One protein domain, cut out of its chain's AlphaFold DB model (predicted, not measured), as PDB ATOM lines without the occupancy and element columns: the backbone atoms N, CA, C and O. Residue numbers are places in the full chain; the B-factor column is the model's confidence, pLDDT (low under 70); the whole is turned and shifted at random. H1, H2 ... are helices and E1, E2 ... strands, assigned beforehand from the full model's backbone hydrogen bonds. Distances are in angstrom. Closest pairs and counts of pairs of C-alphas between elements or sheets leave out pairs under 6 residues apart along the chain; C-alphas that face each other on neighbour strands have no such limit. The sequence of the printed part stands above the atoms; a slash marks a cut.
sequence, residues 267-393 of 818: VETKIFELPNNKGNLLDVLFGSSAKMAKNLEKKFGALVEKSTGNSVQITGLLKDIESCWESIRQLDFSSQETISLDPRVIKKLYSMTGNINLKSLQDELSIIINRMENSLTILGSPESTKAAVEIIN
ATOM      1  N   VAL A 267      30.404  50.386  28.544       82.50
ATOM      2  CA  VAL A 267      31.556  50.269  27.640       82.50
ATOM      3  C   VAL A 267      32.547  49.243  28.178       82.50
ATOM      4  O   VAL A 267      33.272  49.497  29.142       82.50
ATOM      5  N   GLU A 268      32.632  48.106  27.494       83.50
ATOM      6  CA  GLU A 268      33.552  47.017  27.813       83.50
ATOM      7  C   GLU A 268      34.778  47.022  26.899       83.50
ATOM      8  O   GLU A 268      34.777  47.581  25.802       83.50
ATOM      9  N   THR A 269      35.847  46.373  27.356       86.81
ATOM     10  CA  THR A 269      37.070  46.152  26.582       86.81
ATOM     11  C   THR A 269      37.373  44.660  26.542       86.81
ATOM     12  O   THR A 269      37.590  44.056  27.590       86.81
ATOM     13  N   LYS A 270      37.423  44.069  25.343       87.81
ATOM     14  CA  LYS A 270      37.779  42.656  25.134       87.81
ATOM     15  C   LYS A 270      39.042  42.532  24.286       87.81
ATOM     16  O   LYS A 270      39.244  43.291  23.338       87.81
ATOM     17  N   ILE A 271      39.891  41.570  24.639       88.69
ATOM     18  CA  ILE A 271      41.115  41.237  23.903       88.69
ATOM     19  C   ILE A 271      40.843  39.971  23.096       88.69
ATOM     20  O   ILE A 271      40.370  38.978  23.646       88.69
ATOM     21  N   PHE A 272      41.158  40.009  21.806       85.50
ATOM     22  CA  PHE A 272      41.011  38.885  20.891       85.50
ATOM     23  C   PHE A 272      42.355  38.525  20.256       85.50
ATOM     24  O   PHE A 272      43.129  39.408  19.880       85.50
ATOM     25  N   GLU A 273      42.628  37.232  20.107       81.81
ATOM     26  CA  GLU A 273      43.838  36.727  19.455       81.81
ATOM     27  C   GLU A 273      43.583  36.424  17.976       81.81
ATOM     28  O   GLU A 273      42.587  35.790  17.613       81.81
ATOM     29  N   LEU A 274      44.483  36.888  17.103       78.44
ATOM     30  CA  LEU A 274      44.378  36.657  15.665       78.44
ATOM     31  C   LEU A 274      44.982  35.293  15.280       78.44
ATOM     32  O   LEU A 274      46.052  34.936  15.774       78.44
ATOM     33  N   PRO A 275      44.360  34.537  14.352       68.88
ATOM     34  CA  PRO A 275      44.934  33.291  13.852       68.88
ATOM     35  C   PRO A 275      46.268  33.526  13.126       68.88
ATOM     36  O   PRO A 275      46.353  34.370  12.234       68.88
ATOM     37  N   ASN A 276      47.288  32.720  13.434       64.38
ATOM     38  CA  ASN A 276      48.644  32.842  12.867       64.38
ATOM     39  C   ASN A 276      48.718  32.653  11.333       64.38
ATOM     40  O   ASN A 276      49.714  33.022  10.720       64.38
ATOM     41  N   ASN A 277      47.666  32.114  10.705       58.34
ATOM     42  CA  ASN A 277      47.629  31.777   9.275       58.34
ATOM     43  C   ASN A 277      47.157  32.920   8.353       58.34
ATOM     44  O   ASN A 277      47.020  32.693   7.158       58.34
ATOM     45  N   LYS A 278      46.895  34.130   8.871       60.00
ATOM     46  CA  LYS A 278      46.335  35.258   8.090       60.00
ATOM     47  C   LYS A 278      47.335  36.374   7.742       60.00
ATOM     48  O   LYS A 278      46.941  37.519   7.522       60.00
ATOM     49  N   GLY A 279      48.626  36.044   7.675       59.78
ATOM     50  CA  GLY A 279      49.684  36.970   7.251       59.78
ATOM     51  C   GLY A 279      49.833  38.208   8.148       59.78
ATOM     52  O   GLY A 279      49.400  38.221   9.299       59.78
ATOM     53  N   ASN A 280      50.440  39.272   7.607       66.00
ATOM     54  CA  ASN A 280      50.724  40.549   8.288       66.00
ATOM     55  C   ASN A 280      49.457  41.398   8.565       66.00
ATOM     56  O   ASN A 280      49.475  42.621   8.431       66.00
ATOM     57  N   LEU A 281      48.340  40.774   8.949       72.06
ATOM     58  CA  LEU A 281      47.056  41.429   9.214       72.06
ATOM     59  C   LEU A 281      47.183  42.547  10.263       72.06
ATOM     60  O   LEU A 281      46.567  43.594  10.104       72.06
ATOM     61  N   LEU A 282      48.026  42.387  11.289       72.75
ATOM     62  CA  LEU A 282      48.293  43.454  12.263       72.75
ATOM     63  C   LEU A 282      48.980  44.676  11.645       72.75
ATOM     64  O   LEU A 282      48.598  45.809  11.940       72.75
ATOM     65  N   ASP A 283      49.972  44.461  10.782       70.25
ATOM     66  CA  ASP A 283      50.680  45.559  10.119       70.25
ATOM     67  C   ASP A 283      49.799  46.241   9.073       70.25
ATOM     68  O   ASP A 283      49.964  47.427   8.797       70.25
ATOM     69  N   VAL A 284      48.826  45.516   8.522       71.62
ATOM     70  CA  VAL A 284      47.821  46.048   7.603       71.62
ATOM     71  C   VAL A 284      46.728  46.824   8.352       71.62
ATOM     72  O   VAL A 284      46.372  47.923   7.935       71.62
ATOM     73  N   LEU A 285      46.228  46.318   9.484       72.00
ATOM     74  CA  LEU A 285      45.196  46.985  10.291       72.00
ATOM     75  C   LEU A 285      45.692  48.302  10.903       72.00
ATOM     76  O   LEU A 285      44.956  49.294  10.908       72.00
ATOM     77  N   PHE A 286      46.934  48.310  11.399       75.31
ATOM     78  CA  PHE A 286      47.558  49.452  12.080       75.31
ATOM     79  C   PHE A 286      48.619  50.170  11.233       75.31
ATOM     80  O   PHE A 286      49.326  51.054  11.728       75.31
ATOM     81  N   GLY A 287      48.740  49.805   9.957       70.00
ATOM     82  CA  GLY A 287      49.712  50.370   9.031       70.00
ATOM     83  C   GLY A 287      49.495  51.858   8.776       70.00
ATOM     84  O   GLY A 287      48.376  52.367   8.746       70.00
ATOM     85  N   SER A 288      50.588  52.583   8.532       58.78
ATOM     86  CA  SER A 288      50.528  54.027   8.252       58.78
ATOM     87  C   SER A 288      49.786  54.358   6.947       58.78
ATOM     88  O   SER A 288      49.256  55.462   6.804       58.78
ATOM     89  N   SER A 289      49.742  53.416   5.998       56.03
ATOM     90  CA  SER A 289      49.075  53.571   4.701       56.03
ATOM     91  C   SER A 289      47.595  53.175   4.734       56.03
ATOM     92  O   SER A 289      46.769  53.851   4.119       56.03
ATOM     93  N   ALA A 290      47.237  52.136   5.488       59.59
ATOM     94  CA  ALA A 290      45.881  51.618   5.575       59.59
ATOM     95  C   ALA A 290      45.203  52.129   6.855       59.59
ATOM     96  O   ALA A 290      45.422  51.634   7.954       59.59
ATOM     97  N   LYS A 291      44.318  53.126   6.728       68.50
ATOM     98  CA  LYS A 291      43.461  53.614   7.832       68.50
ATOM     99  C   LYS A 291      42.340  52.614   8.172       68.50
ATOM    100  O   LYS A 291      41.216  53.025   8.448       68.50
ATOM    101  N   MET A 292      42.621  51.317   8.100       72.31
ATOM    102  CA  MET A 292      41.613  50.266   8.143       72.31
ATOM    103  C   MET A 292      41.002  50.129   9.533       72.31
ATOM    104  O   MET A 292      39.778  50.154   9.636       72.31
ATOM    105  N   ALA A 293      41.825  50.120  10.591       78.06
ATOM    106  CA  ALA A 293      41.329  50.169  11.968       78.06
ATOM    107  C   ALA A 293      40.364  51.350  12.161       78.06
ATOM    108  O   ALA A 293      39.221  51.153  12.544       78.06
ATOM    109  N   LYS A 294      40.742  52.561  11.728       79.06
ATOM    110  CA  LYS A 294      39.882  53.760  11.822       79.06
ATOM    111  C   LYS A 294      38.580  53.669  11.026       79.06
ATOM    112  O   LYS A 294      37.601  54.324  11.380       79.06
ATOM    113  N   ASN A 295      38.566  52.937   9.915       78.25
ATOM    114  CA  ASN A 295      37.348  52.730   9.133       78.25
ATOM    115  C   ASN A 295      36.413  51.737   9.832       78.25
ATOM    116  O   ASN A 295      35.214  51.996   9.897       78.25
ATOM    117  N   LEU A 296      36.959  50.655  10.395       80.00
ATOM    118  CA  LEU A 296      36.207  49.706  11.221       80.00
ATOM    119  C   LEU A 296      35.651  50.396  12.472       80.00
ATOM    120  O   LEU A 296      34.467  50.251  12.771       80.00
ATOM    121  N   GLU A 297      36.454  51.251  13.110       84.56
ATOM    122  CA  GLU A 297      36.034  52.041  14.269       84.56
ATOM    123  C   GLU A 297      34.830  52.932  13.967       84.56
ATOM    124  O   GLU A 297      33.885  53.002  14.748       84.56
ATOM    125  N   LYS A 298      34.828  53.593  12.805       82.31
ATOM    126  CA  LYS A 298      33.697  54.422  12.364       82.31
ATOM    127  C   LYS A 298      32.478  53.608  11.950       82.31
ATOM    128  O   LYS A 298      31.365  54.087  12.118       82.31
ATOM    129  N   LYS A 299      32.684  52.430  11.360       82.25
ATOM    130  CA  LYS A 299      31.598  51.583  10.854       82.25
ATOM    131  C   LYS A 299      30.808  50.943  11.995       82.25
ATOM    132  O   LYS A 299      29.586  50.916  11.928       82.25
ATOM    133  N   PHE A 300      31.503  50.447  13.018       83.31
ATOM    134  CA  PHE A 300      30.887  49.726  14.136       83.31
ATOM    135  C   PHE A 300      30.743  50.573  15.404       83.31
ATOM    136  O   PHE A 300      30.001  50.203  16.305       83.31
ATOM    137  N   GLY A 301      31.424  51.717  15.493       82.06
ATOM    138  CA  GLY A 301      31.405  52.549  16.696       82.06
ATOM    139  C   GLY A 301      32.191  51.951  17.867       82.06
ATOM    140  O   GLY A 301      31.941  52.322  19.009       82.06
ATOM    141  N   ALA A 302      33.128  51.038  17.595       86.56
ATOM    142  CA  ALA A 302      34.002  50.406  18.582       86.56
ATOM    143  C   ALA A 302      35.457  50.827  18.342       86.56
ATOM    144  O   ALA A 302      35.889  50.907  17.202       86.56
ATOM    145  N   LEU A 303      36.220  51.105  19.393       86.75
ATOM    146  CA  LEU A 303      37.635  51.464  19.312       86.75
ATOM    147  C   LEU A 303      38.488  50.204  19.118       86.75
ATOM    148  O   LEU A 303      38.274  49.227  19.830       86.75
ATOM    149  N   VAL A 304      39.465  50.231  18.208       87.31
ATOM    150  CA  VAL A 304      40.315  49.073  17.898       87.31
ATOM    151  C   VAL A 304      41.778  49.450  18.126       87.31
ATOM    152  O   VAL A 304      42.360  50.232  17.378       87.31
ATOM    153  N   GLU A 305      42.400  48.876  19.154       85.12
ATOM    154  CA  GLU A 305      43.785  49.150  19.544       85.12
ATOM    155  C   GLU A 305      44.663  47.896  19.431       85.12
ATOM    156  O   GLU A 305      44.212  46.755  19.564       85.12
ATOM    157  N   LYS A 306      45.957  48.104  19.170       84.00
ATOM    158  CA  LYS A 306      46.943  47.021  19.153       84.00
ATOM    159  C   LYS A 306      47.291  46.643  20.592       84.00
ATOM    160  O   LYS A 306      47.764  47.493  21.345       84.00
ATOM    161  N   SER A 307      47.102  45.375  20.943       82.50
ATOM    162  CA  SER A 307      47.523  44.822  22.231       82.50
ATOM    163  C   SER A 307      48.923  44.192  22.120       82.50
ATOM    164  O   SER A 307      49.585  44.249  21.078       82.50
ATOM    165  N   THR A 308      49.431  43.634  23.215       77.31
ATOM    166  CA  THR A 308      50.715  42.931  23.244       77.31
ATOM    167  C   THR A 308      50.652  41.639  22.425       77.31
ATOM    168  O   THR A 308      49.772  40.804  22.637       77.31
ATOM    169  N   GLY A 309      51.615  41.437  21.520       76.62
ATOM    170  CA  GLY A 309      51.714  40.221  20.702       76.62
ATOM    171  C   GLY A 309      50.798  40.226  19.473       76.62
ATOM    172  O   GLY A 309      50.639  41.264  18.828       76.62
ATOM    173  N   ASN A 310      50.223  39.061  19.140       80.25
ATOM    174  CA  ASN A 310      49.325  38.871  17.992       80.25
ATOM    175  C   ASN A 310      47.836  39.114  18.342       80.25
ATOM    176  O   ASN A 310      46.950  38.388  17.891       80.25
ATOM    177  N   SER A 311      47.560  40.086  19.216       84.50
ATOM    178  CA  SER A 311      46.220  40.327  19.758       84.50
ATOM    179  C   SER A 311      45.730  41.753  19.502       84.50
ATOM    180  O   SER A 311      46.506  42.711  19.410       84.50
ATOM    181  N   VAL A 312      44.414  41.888  19.369       87.06
ATOM    182  CA  VAL A 312      43.708  43.145  19.126       87.06
ATOM    183  C   VAL A 312      42.756  43.393  20.283       87.06
ATOM    184  O   VAL A 312      42.008  42.506  20.688       87.06
ATOM    185  N   GLN A 313      42.789  44.607  20.819       89.25
ATOM    186  CA  GLN A 313      41.882  45.049  21.863       89.25
ATOM    187  C   GLN A 313      40.754  45.859  21.228       89.25
ATOM    188  O   GLN A 313      41.013  46.816  20.500       89.25
ATOM    189  N   ILE A 314      39.509  45.479  21.507       89.44
ATOM    190  CA  ILE A 314      38.320  46.169  21.008       89.44
ATOM    191  C   ILE A 314      37.530  46.704  22.204       89.44
ATOM    192  O   ILE A 314      37.189  45.947  23.115       89.44
ATOM    193  N   THR A 315      37.243  48.006  22.196       88.31
ATOM    194  CA  THR A 315      36.517  48.704  23.265       88.31
ATOM    195  C   THR A 315      35.228  49.315  22.721       88.31
ATOM    196  O   THR A 315      35.262  50.108  21.782       88.31
ATOM    197  N   GLY A 316      34.079  48.987  23.307       88.31
ATOM    198  CA  GLY A 316      32.774  49.449  22.829       88.31
ATOM    199  C   GLY A 316      31.616  48.796  23.579       88.31
ATOM    200  O   GLY A 316      31.804  48.254  24.666       88.31
ATOM    201  N   LEU A 317      30.415  48.836  23.001       87.44
ATOM    202  CA  LEU A 317      29.297  48.038  23.507       87.44
ATOM    203  C   LEU A 317      29.480  46.581  23.082       87.44
ATOM    204  O   LEU A 317      29.979  46.310  21.989       87.44
ATOM    205  N   LEU A 318      28.998  45.649  23.903       86.94
ATOM    206  CA  LEU A 318      29.136  44.206  23.680       86.94
ATOM    207  C   LEU A 318      28.771  43.773  22.243       86.94
ATOM    208  O   LEU A 318      29.554  43.098  21.578       86.94
ATOM    209  N   LYS A 319      27.622  44.241  21.735       86.56
ATOM    210  CA  LYS A 319      27.128  43.923  20.383       86.56
ATOM    211  C   LYS A 319      28.042  44.446  19.269       86.56
ATOM    212  O   LYS A 319      28.230  43.777  18.252       86.56
ATOM    213  N   ASP A 320      28.611  45.638  19.450       87.94
ATOM    214  CA  ASP A 320      29.504  46.244  18.455       87.94
ATOM    215  C   ASP A 320      30.872  45.566  18.464       87.94
ATOM    216  O   ASP A 320      31.485  45.407  17.411       87.94
ATOM    217  N   ILE A 321      31.346  45.158  19.648       87.94
ATOM    218  CA  ILE A 321      32.597  44.415  19.806       87.94
ATOM    219  C   ILE A 321      32.522  43.109  19.011       87.94
ATOM    220  O   ILE A 321      33.424  42.824  18.225       87.94
ATOM    221  N   GLU A 322      31.443  42.345  19.180       88.31
ATOM    222  CA  GLU A 322      31.235  41.073  18.477       88.31
ATOM    223  C   GLU A 322      31.133  41.282  16.961       88.31
ATOM    224  O   GLU A 322      31.873  40.655  16.203       88.31
ATOM    225  N   SER A 323      30.332  42.254  16.516       87.50
ATOM    226  CA  SER A 323      30.178  42.590  15.089       87.50
ATOM    227  C   SER A 323      31.494  43.058  14.441       87.50
ATOM    228  O   SER A 323      31.819  42.710  13.298       87.50
ATOM    229  N   CYS A 324      32.281  43.855  15.172       86.31
ATOM    230  CA  CYS A 324      33.588  44.325  14.727       86.31
ATOM    231  C   CYS A 324      34.596  43.171  14.656       86.31
ATOM    232  O   CYS A 324      35.364  43.082  13.695       86.31
ATOM    233  N   TRP A 325      34.582  42.268  15.640       88.19
ATOM    234  CA  TRP A 325      35.447  41.093  15.654       88.19
ATOM    235  C   TRP A 325      35.126  40.123  14.515       88.19
ATOM    236  O   TRP A 325      36.043  39.668  13.832       88.19
ATOM    237  N   GLU A 326      33.849  39.860  14.237       85.88
ATOM    238  CA  GLU A 326      33.431  39.036  13.095       85.88
ATOM    239  C   GLU A 326      33.933  39.606  11.766       85.88
ATOM    240  O   GLU A 326      34.466  38.873  10.931       85.88
ATOM    241  N   SER A 327      33.853  40.928  11.601       82.31
ATOM    242  CA  SER A 327      34.358  41.607  10.406       82.31
ATOM    243  C   SER A 327      35.876  41.485  10.270       82.31
ATOM    244  O   SER A 327      36.368  41.204   9.183       82.31
ATOM    245  N   ILE A 328      36.629  41.635  11.365       82.19
ATOM    246  CA  ILE A 328      38.088  41.422  11.369       82.19
ATOM    247  C   ILE A 328      38.419  39.957  11.056       82.19
ATOM    248  O   ILE A 328      39.359  39.678  10.312       82.19
ATOM    249  N   ARG A 329      37.623  39.015  11.571       81.50
ATOM    250  CA  ARG A 329      37.798  37.578  11.346       81.50
ATOM    251  C   ARG A 329      37.557  37.178   9.893       81.50
ATOM    252  O   ARG A 329      38.194  36.229   9.442       81.50
ATOM    253  N   GLN A 330      36.683  37.866   9.163       79.75
ATOM    254  CA  GLN A 330      36.410  37.590   7.746       79.75
ATOM    255  C   GLN A 330      37.511  38.089   6.802       79.75
ATOM    256  O   GLN A 330      37.685  37.513   5.733       79.75
ATOM    257  N   LEU A 331      38.292  39.097   7.198       76.19
ATOM    258  CA  LEU A 331      39.364  39.631   6.356       76.19
ATOM    259  C   LEU A 331      40.450  38.581   6.098       76.19
ATOM    260  O   LEU A 331      40.895  37.875   7.011       76.19
ATOM    261  N   ASP A 332      40.881  38.494   4.844       74.12
ATOM    262  CA  ASP A 332      41.974  37.637   4.403       74.12
ATOM    263  C   ASP A 332      42.952  38.444   3.538       74.12
ATOM    264  O   ASP A 332      42.595  38.951   2.475       74.12
ATOM    265  N   PHE A 333      44.191  38.577   4.017       73.44
ATOM    266  CA  PHE A 333      45.289  39.266   3.327       73.44
ATOM    267  C   PHE A 333      46.445  38.313   3.018       73.44
ATOM    268  O   PHE A 333      47.609  38.709   3.026       73.44
ATOM    269  N   SER A 334      46.131  37.042   2.771       73.31
ATOM    270  CA  SER A 334      47.141  36.010   2.536       73.31
ATOM    271  C   SER A 334      47.927  36.191   1.228       73.31
ATOM    272  O   SER A 334      49.021  35.644   1.117       73.31
ATOM    273  N   SER A 335      47.419  36.951   0.243       77.31
ATOM    274  CA  SER A 335      48.092  37.161  -1.051       77.31
ATOM    275  C   SER A 335      48.563  38.606  -1.269       77.31
ATOM    276  O   SER A 335      47.892  39.567  -0.880       77.31
ATOM    277  N   GLN A 336      49.723  38.747  -1.920       81.56
ATOM    278  CA  GLN A 336      50.335  40.020  -2.304       81.56
ATOM    279  C   GLN A 336      50.777  39.970  -3.772       81.56
ATOM    280  O   GLN A 336      51.611  39.142  -4.134       81.56
ATOM    281  N   GLU A 337      50.300  40.904  -4.593       81.50
ATOM    282  CA  GLU A 337      50.740  41.087  -5.983       81.50
ATOM    283  C   GLU A 337      51.346  42.482  -6.183       81.50
ATOM    284  O   GLU A 337      50.968  43.442  -5.514       81.50
ATOM    285  N   THR A 338      52.332  42.612  -7.076       83.50
ATOM    286  CA  THR A 338      53.007  43.894  -7.345       83.50
ATOM    287  C   THR A 338      52.986  44.203  -8.837       83.50
ATOM    288  O   THR A 338      53.523  43.434  -9.628       83.50
ATOM    289  N   ILE A 339      52.415  45.348  -9.216       84.25
ATOM    290  CA  ILE A 339      52.373  45.839 -10.599       84.25
ATOM    291  C   ILE A 339      53.387  46.974 -10.759       84.25
ATOM    292  O   ILE A 339      53.368  47.933  -9.987       84.25
ATOM    293  N   SER A 340      54.249  46.898 -11.772       79.50
ATOM    294  CA  SER A 340      55.137  48.001 -12.161       79.50
ATOM    295  C   SER A 340      54.416  48.925 -13.145       79.50
ATOM    296  O   SER A 340      53.962  48.467 -14.191       79.50
ATOM    297  N   LEU A 341      54.280  50.212 -12.814       77.94
ATOM    298  CA  LEU A 341      53.588  51.213 -13.638       77.94
ATOM    299  C   LEU A 341      54.377  52.525 -13.655       77.94
ATOM    300  O   LEU A 341      55.052  52.866 -12.684       77.94
ATOM    301  N   ASP A 342      54.231  53.312 -14.725       73.56
ATOM    302  CA  ASP A 342      54.819  54.655 -14.791       73.56
ATOM    303  C   ASP A 342      54.238  55.545 -13.663       73.56
ATOM    304  O   ASP A 342      53.008  55.624 -13.503       73.56
ATOM    305  N   PRO A 343      55.075  56.270 -12.893       70.88
ATOM    306  CA  PRO A 343      54.633  57.192 -11.842       70.88
ATOM    307  C   PRO A 343      53.586  58.224 -12.299       70.88
ATOM    308  O   PRO A 343      52.767  58.682 -11.491       70.88
ATOM    309  N   ARG A 344      53.562  58.598 -13.587       69.69
ATOM    310  CA  ARG A 344      52.545  59.499 -14.160       69.69
ATOM    311  C   ARG A 344      51.166  58.848 -14.230       69.69
ATOM    312  O   ARG A 344      50.170  59.526 -13.972       69.69
ATOM    313  N   VAL A 345      51.112  57.555 -14.541       70.94
ATOM    314  CA  VAL A 345      49.878  56.756 -14.592       70.94
ATOM    315  C   VAL A 345      49.380  56.488 -13.175       70.94
ATOM    316  O   VAL A 345      48.215  56.749 -12.887       70.94
ATOM    317  N   ILE A 346      50.280  56.125 -12.251       71.69
ATOM    318  CA  ILE A 346      49.961  55.959 -10.823       71.69
ATOM    319  C   ILE A 346      49.304  57.229 -10.265       71.69
ATOM    320  O   ILE A 346      48.258  57.175  -9.622       71.69
ATOM    321  N   LYS A 347      49.862  58.410 -10.563       70.06
ATOM    322  CA  LYS A 347      49.285  59.688 -10.115       70.06
ATOM    323  C   LYS A 347      47.889  59.958 -10.696       70.06
ATOM    324  O   LYS A 347      47.084  60.599 -10.022       70.06
ATOM    325  N   LYS A 348      47.598  59.496 -11.919       67.00
ATOM    326  CA  LYS A 348      46.275  59.626 -12.555       67.00
ATOM    327  C   LYS A 348      45.250  58.655 -11.956       67.00
ATOM    328  O   LYS A 348      44.126  59.082 -11.721       67.00
ATOM    329  N   LEU A 349      45.641  57.417 -11.643       69.06
ATOM    330  CA  LEU A 349      44.768  56.417 -11.006       69.06
ATOM    331  C   LEU A 349      44.316  56.835  -9.591       69.06
ATOM    332  O   LEU A 349      43.210  56.523  -9.171       69.06
ATOM    333  N   TYR A 350      45.141  57.597  -8.866       67.69
ATOM    334  CA  TYR A 350      44.776  58.176  -7.563       67.69
ATOM    335  C   TYR A 350      44.028  59.522  -7.654       67.69
ATOM    336  O   TYR A 350      43.645  60.080  -6.623       67.69
ATOM    337  N   SER A 351      43.842  60.089  -8.853       64.50
ATOM    338  CA  SER A 351      43.106  61.348  -9.020       64.50
ATOM    339  C   SER A 351      41.601  61.109  -8.905       64.50
ATOM    340  O   SER A 351      41.076  60.174  -9.496       64.50
ATOM    341  N   MET A 352      40.878  62.024  -8.247       55.12
ATOM    342  CA  MET A 352      39.402  62.014  -8.172       55.12
ATOM    343  C   MET A 352      38.708  62.110  -9.541       55.12
ATOM    344  O   MET A 352      37.503  61.923  -9.637       55.12
ATOM    345  N   THR A 353      39.467  62.428 -10.588       51.97
ATOM    346  CA  THR A 353      39.010  62.593 -11.973       51.97
ATOM    347  C   THR A 353      39.504  61.476 -12.903       51.97
ATOM    348  O   THR A 353      39.444  61.638 -14.117       51.97
ATOM    349  N   GLY A 354      40.108  60.412 -12.366       58.12
ATOM    350  CA  GLY A 354      40.540  59.257 -13.156       58.12
ATOM    351  C   GLY A 354      39.368  58.344 -13.531       58.12
ATOM    352  O   GLY A 354      38.352  58.331 -12.843       58.12
ATOM    353  N   ASN A 355      39.524  57.554 -14.600       57.31
ATOM    354  CA  ASN A 355      38.500  56.604 -15.065       57.31
ATOM    355  C   ASN A 355      38.198  55.485 -14.049       57.31
ATOM    356  O   ASN A 355      37.098  54.945 -14.056       57.31
ATOM    357  N   ILE A 356      39.153  55.151 -13.170       63.25
ATOM    358  CA  ILE A 356      38.950  54.249 -12.030       63.25
ATOM    359  C   ILE A 356      39.298  55.004 -10.755       63.25
ATOM    360  O   ILE A 356      40.414  55.505 -10.608       63.25
ATOM    361  N   ASN A 357      38.371  55.027  -9.803       71.25
ATOM    362  CA  ASN A 357      38.671  55.440  -8.444       71.25
ATOM    363  C   ASN A 357      39.264  54.243  -7.694       71.25
ATOM    364  O   ASN A 357      38.538  53.322  -7.325       71.25
ATOM    365  N   LEU A 358      40.580  54.250  -7.455       73.06
ATOM    366  CA  LEU A 358      41.254  53.170  -6.721       73.06
ATOM    367  C   LEU A 358      40.631  52.909  -5.346       73.06
ATOM    368  O   LEU A 358      40.689  51.786  -4.862       73.06
ATOM    369  N   LYS A 359      40.006  53.918  -4.726       74.75
ATOM    370  CA  LYS A 359      39.280  53.737  -3.468       74.75
ATOM    371  C   LYS A 359      38.018  52.889  -3.647       74.75
ATOM    372  O   LYS A 359      37.774  52.003  -2.846       74.75
ATOM    373  N   SER A 360      37.260  53.126  -4.716       76.75
ATOM    374  CA  SER A 360      36.084  52.316  -5.047       76.75
ATOM    375  C   SER A 360      36.475  50.871  -5.356       76.75
ATOM    376  O   SER A 360      35.809  49.958  -4.892       76.75
ATOM    377  N   LEU A 361      37.601  50.670  -6.049       80.06
ATOM    378  CA  LEU A 361      38.138  49.335  -6.323       80.06
ATOM    379  C   LEU A 361      38.584  48.603  -5.042       80.06
ATOM    380  O   LEU A 361      38.382  47.398  -4.923       80.06
ATOM    381  N   GLN A 362      39.169  49.323  -4.076       79.12
ATOM    382  CA  GLN A 362      39.510  48.775  -2.755       79.12
ATOM    383  C   GLN A 362      38.268  48.329  -1.979       79.12
ATOM    384  O   GLN A 362      38.279  47.251  -1.391       79.12
ATOM    385  N   ASP A 363      37.208  49.141  -1.999       74.00
ATOM    386  CA  ASP A 363      35.962  48.854  -1.284       74.00
ATOM    387  C   ASP A 363      35.194  47.677  -1.926       74.00
ATOM    388  O   ASP A 363      34.677  46.824  -1.209       74.00
ATOM    389  N   GLU A 364      35.149  47.598  -3.261       79.69
ATOM    390  CA  GLU A 364      34.418  46.558  -4.005       79.69
ATOM    391  C   GLU A 364      35.071  45.176  -3.881       79.69
ATOM    392  O   GLU A 364      34.395  44.187  -3.603       79.69
ATOM    393  N   LEU A 365      36.395  45.104  -4.043       79.12
ATOM    394  CA  LEU A 365      37.137  43.840  -4.010       79.12
ATOM    395  C   LEU A 365      37.711  43.508  -2.622       79.12
ATOM    396  O   LEU A 365      38.358  42.476  -2.473       79.12
ATOM    397  N   SER A 366      37.486  44.353  -1.607       73.56
ATOM    398  CA  SER A 366      38.060  44.210  -0.254       73.56
ATOM    399  C   SER A 366      39.587  44.032  -0.257       73.56
ATOM    400  O   SER A 366      40.147  43.238   0.500       73.56
ATOM    401  N   ILE A 367      40.269  44.786  -1.120       78.88
ATOM    402  CA  ILE A 367      41.729  44.767  -1.281       78.88
ATOM    403  C   ILE A 367      42.359  46.059  -0.774       78.88
ATOM    404  O   ILE A 367      41.726  47.112  -0.717       78.88
ATOM    405  N   ILE A 368      43.651  46.007  -0.469       77.12
ATOM    406  CA  ILE A 368      44.441  47.177  -0.092       77.12
ATOM    407  C   ILE A 368      45.497  47.416  -1.156       77.12
ATOM    408  O   ILE A 368      46.329  46.555  -1.425       77.12
ATOM    409  N   ILE A 369      45.479  48.611  -1.744       80.25
ATOM    410  CA  ILE A 369      46.464  49.026  -2.743       80.25
ATOM    411  C   ILE A 369      47.410  50.020  -2.079       80.25
ATOM    412  O   ILE A 369      47.027  51.139  -1.734       80.25
ATOM    413  N   ASN A 370      48.657  49.606  -1.911       78.50
ATOM    414  CA  ASN A 370      49.748  50.414  -1.402       78.50
ATOM    415  C   ASN A 370      50.543  50.992  -2.579       78.50
ATOM    416  O   ASN A 370      50.867  50.319  -3.558       78.50
ATOM    417  N   ARG A 371      50.852  52.285  -2.488       76.00
ATOM    418  CA  ARG A 371      51.632  52.993  -3.500       76.00
ATOM    419  C   ARG A 371      53.110  52.979  -3.134       76.00
ATOM    420  O   ARG A 371      53.482  53.504  -2.087       76.00
ATOM    421  N   MET A 372      53.931  52.514  -4.066       74.81
ATOM    422  CA  MET A 372      55.372  52.748  -4.097       74.81
ATOM    423  C   MET A 372      55.697  53.762  -5.209       74.81
ATOM    424  O   MET A 372      54.807  54.218  -5.933       74.81
ATOM    425  N   GLU A 373      56.958  54.180  -5.328       71.94
ATOM    426  CA  GLU A 373      57.349  55.208  -6.306       71.94
ATOM    427  C   GLU A 373      57.117  54.763  -7.758       71.94
ATOM    428  O   GLU A 373      56.537  55.528  -8.528       71.94
ATOM    429  N   ASN A 374      57.471  53.515  -8.085       78.12
ATOM    430  CA  ASN A 374      57.363  52.934  -9.433       78.12
ATOM    431  C   ASN A 374      56.485  51.670  -9.493       78.12
ATOM    432  O   ASN A 374      56.427  50.997 -10.521       78.12
ATOM    433  N   SER A 375      55.819  51.307  -8.397       81.75
ATOM    434  CA  SER A 375      54.974  50.115  -8.353       81.75
ATOM    435  C   SER A 375      53.757  50.288  -7.449       81.75
ATOM    436  O   SER A 375      53.722  51.135  -6.554       81.75
ATOM    437  N   LEU A 376      52.730  49.486  -7.709       82.00
ATOM    438  CA  LEU A 376      51.559  49.323  -6.858       82.00
ATOM    439  C   LEU A 376      51.597  47.927  -6.251       82.00
ATOM    440  O   LEU A 376      51.680  46.947  -6.985       82.00
ATOM    441  N   THR A 377      51.531  47.837  -4.926       82.25
ATOM    442  CA  THR A 377      51.389  46.568  -4.209       82.25
ATOM    443  C   THR A 377      49.926  46.378  -3.821       82.25
ATOM    444  O   THR A 377      49.334  47.243  -3.183       82.25
ATOM    445  N   ILE A 378      49.324  45.268  -4.236       84.19
ATOM    446  CA  ILE A 378      47.928  44.911  -3.980       84.19
ATOM    447  C   ILE A 378      47.915  43.751  -2.985       84.19
ATOM    448  O   ILE A 378      48.568  42.736  -3.210       84.19
ATOM    449  N   LEU A 379      47.196  43.919  -1.880       80.88
ATOM    450  CA  LEU A 379      47.072  42.957  -0.785       80.88
ATOM    451  C   LEU A 379      45.608  42.535  -0.641       80.88
ATOM    452  O   LEU A 379      44.731  43.398  -0.614       80.88
ATOM    453  N   GLY A 380      45.339  41.238  -0.506       81.75
ATOM    454  CA  GLY A 380      43.977  40.726  -0.324       81.75
ATOM    455  C   GLY A 380      43.867  39.215  -0.498       81.75
ATOM    456  O   GLY A 380      44.865  38.491  -0.401       81.75
ATOM    457  N   SER A 381      42.652  38.748  -0.790       82.25
ATOM    458  CA  SER A 381      42.399  37.357  -1.178       82.25
ATOM    459  C   SER A 381      43.028  37.058  -2.554       82.25
ATOM    460  O   SER A 381      43.152  37.971  -3.375       82.25
ATOM    461  N   PRO A 382      43.413  35.803  -2.843       81.62
ATOM    462  CA  PRO A 382      44.044  35.442  -4.116       81.62
ATOM    463  C   PRO A 382      43.130  35.624  -5.340       81.62
ATOM    464  O   PRO A 382      43.626  35.743  -6.459       81.62
ATOM    465  N   GLU A 383      41.809  35.636  -5.156       83.75
ATOM    466  CA  GLU A 383      40.838  35.884  -6.230       83.75
ATOM    467  C   GLU A 383      40.674  37.388  -6.487       83.75
ATOM    468  O   GLU A 383      40.710  37.849  -7.631       83.75
ATOM    469  N   SER A 384      40.566  38.172  -5.412       83.88
ATOM    470  CA  SER A 384      40.362  39.619  -5.475       83.88
ATOM    471  C   SER A 384      41.599  40.371  -5.976       83.88
ATOM    472  O   SER A 384      41.464  41.373  -6.681       83.88
ATOM    473  N   THR A 385      42.807  39.902  -5.640       83.81
ATOM    474  CA  THR A 385      44.064  40.511  -6.112       83.81
ATOM    475  C   THR A 385      44.204  40.402  -7.629       83.81
ATOM    476  O   THR A 385      44.400  41.425  -8.288       83.81
ATOM    477  N   LYS A 386      43.961  39.216  -8.198       85.06
ATOM    478  CA  LYS A 386      44.010  38.981  -9.650       85.06
ATOM    479  C   LYS A 386      43.009  39.840 -10.426       85.06
ATOM    480  O   LYS A 386      43.379  40.482 -11.410       85.06
ATOM    481  N   ALA A 387      41.761  39.917  -9.957       85.50
ATOM    482  CA  ALA A 387      40.728  40.744 -10.587       85.50
ATOM    483  C   ALA A 387      41.120  42.235 -10.632       85.50
ATOM    484  O   ALA A 387      40.888  42.928 -11.627       85.50
ATOM    485  N   ALA A 388      41.770  42.734  -9.578       84.06
ATOM    486  CA  ALA A 388      42.221  44.119  -9.519       84.06
ATOM    487  C   ALA A 388      43.377  44.419 -10.482       84.06
ATOM    488  O   ALA A 388      43.386  45.488 -11.100       84.06
ATOM    489  N   VAL A 389      44.321  43.486 -10.652       84.50
ATOM    490  CA  VAL A 389      45.405  43.625 -11.638       84.50
ATOM    491  C   VAL A 389      44.843  43.765 -13.054       84.50
ATOM    492  O   VAL A 389      45.267  44.650 -13.799       84.50
ATOM    493  N   GLU A 390      43.845  42.957 -13.418       83.56
ATOM    494  CA  GLU A 390      43.223  43.023 -14.745       83.56
ATOM    495  C   GLU A 390      42.533  44.368 -15.020       83.56
ATOM    496  O   GLU A 390      42.661  44.927 -16.113       83.56
ATOM    497  N   ILE A 391      41.818  44.917 -14.033       81.81
ATOM    498  CA  ILE A 391      41.109  46.201 -14.157       81.81
ATOM    499  C   ILE A 391      42.094  47.365 -14.327       81.81
ATOM    500  O   ILE A 391      41.866  48.263 -15.147       81.81
ATOM    501  N   ILE A 392      43.196  47.345 -13.571       79.62
ATOM    502  CA  ILE A 392      44.230  48.385 -13.615       79.62
ATOM    503  C   ILE A 392      44.945  48.378 -14.973       79.62
ATOM    504  O   ILE A 392      45.100  49.442 -15.577       79.62
ATOM    505  N   ASN A 393      45.302  47.198 -15.489       79.50
ATOM    506  CA  ASN A 393      45.989  47.070 -16.778       79.50
ATOM    507  C   ASN A 393      45.114  47.504 -17.967       79.50
ATOM    508  O   ASN A 393      45.609  48.146 -18.886       79.50
TER     509      ASN A 393
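Overview. This is residues 267 to 393 of the 818 residues of an uncharacterized protein of Cryptosporidium parvum (UniProt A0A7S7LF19). Two small lobes sit end to end, each a three-stranded antiparallel sheet with two helices on one face, joined by the stretch 331 to 334. The first lobe holds E1, E3 and E2 with H2 and H3, and H1 lies toward the joint; the second holds E4, E6 and E5 with H5 and H6, and H4 lies at its far end. The 127 printed residues have six named helices and six named strands, in the order E1 H1 H2 E2 E3 H3 E4 H4 H5 E5 E6 H6, class mixed. The whole is compact, with a radius of gyration of the C-alphas of 15.9 A, yet elongated, spanning 48 by 30 by 23 A.

Along the chain. Find C-alpha 268 at (33.552, 47.017, 27.813); from there E1 runs 16.8 A to residue 273. Its sheet, in the order E1, E3, E2, also has E3 at residues 311 to 316, 16.5 A, and E2 at 303 to 306. Look for H1 at 281 to 285, H2 at 292 to 300, 12.3 A, and H3 at 318 to 330, 18.7 A. The second sheet, in the order E4, E6, E5, begins with E4 at 335 to 340, 17.0 A, from C-alpha 335 at (48.092, 37.161, -1.051); E6 is 375 to 380, 16.5 A, and E5 is 368 to 371. H4 is 343 to 349, H5 is 358 to 365, and H6 runs 17.3 A from 382 to C-alpha 393 at (45.989, 47.070, -16.778).

Arrangement. Between E1 and E3, N 270 and O 314 are 2.9 A apart; in the hairpin E2 and E3, N 305 and O 313 are 2.8 A apart. H2 and H3 are on the same face of this sheet, two layers; H3 runs along the strands at a height of 9.5 A. H2 touches residues 320 to 324 of H3 at a steep tilt of 43 degrees, opposite ways, closest at the C-alphas of Phe 300 and Asp 320, 5.7 A. H1 only grazes the sheet. E1, H1 H2, E2 form a split strand-helix-strand unit, two strands running the same way with helices between them in the chain and E3 between them in the sheet; its crossover is right-handed. In the second sheet, look at N 337 and O 378, 2.9 A, between E4 and E6, and N 370 and O 377, 2.8 A, in the hairpin E5 and E6. H5 and H6 are on one face, again two layers; H6 lies over E4 and E6 at a height of 8.9 A and touches H5 with residues 384 to 388 alone, closest at the C-alphas of Leu 365 and Ser 384, 5.5 A. E4, H4 H5, E5 form a second such split unit, with E6 between, also right-handed. H4 only grazes this sheet. H1 and E5 are only just apart, closest 8.5 A. Every O i to N i+4 pair is within hydrogen-bond range in H1, H2, H3, H4 and H5; in H6 it is 7 of 8.

Size, cuts and confidence. The two C-alphas farthest apart are those of Val 267 and Asp 342, 48.6 A. The printed part has no cut and no long link. The mean pLDDT of the printed part is 77.7; confidence is under 70 at residues 275 to 280, 288 to 291, 344 and 348 to 356.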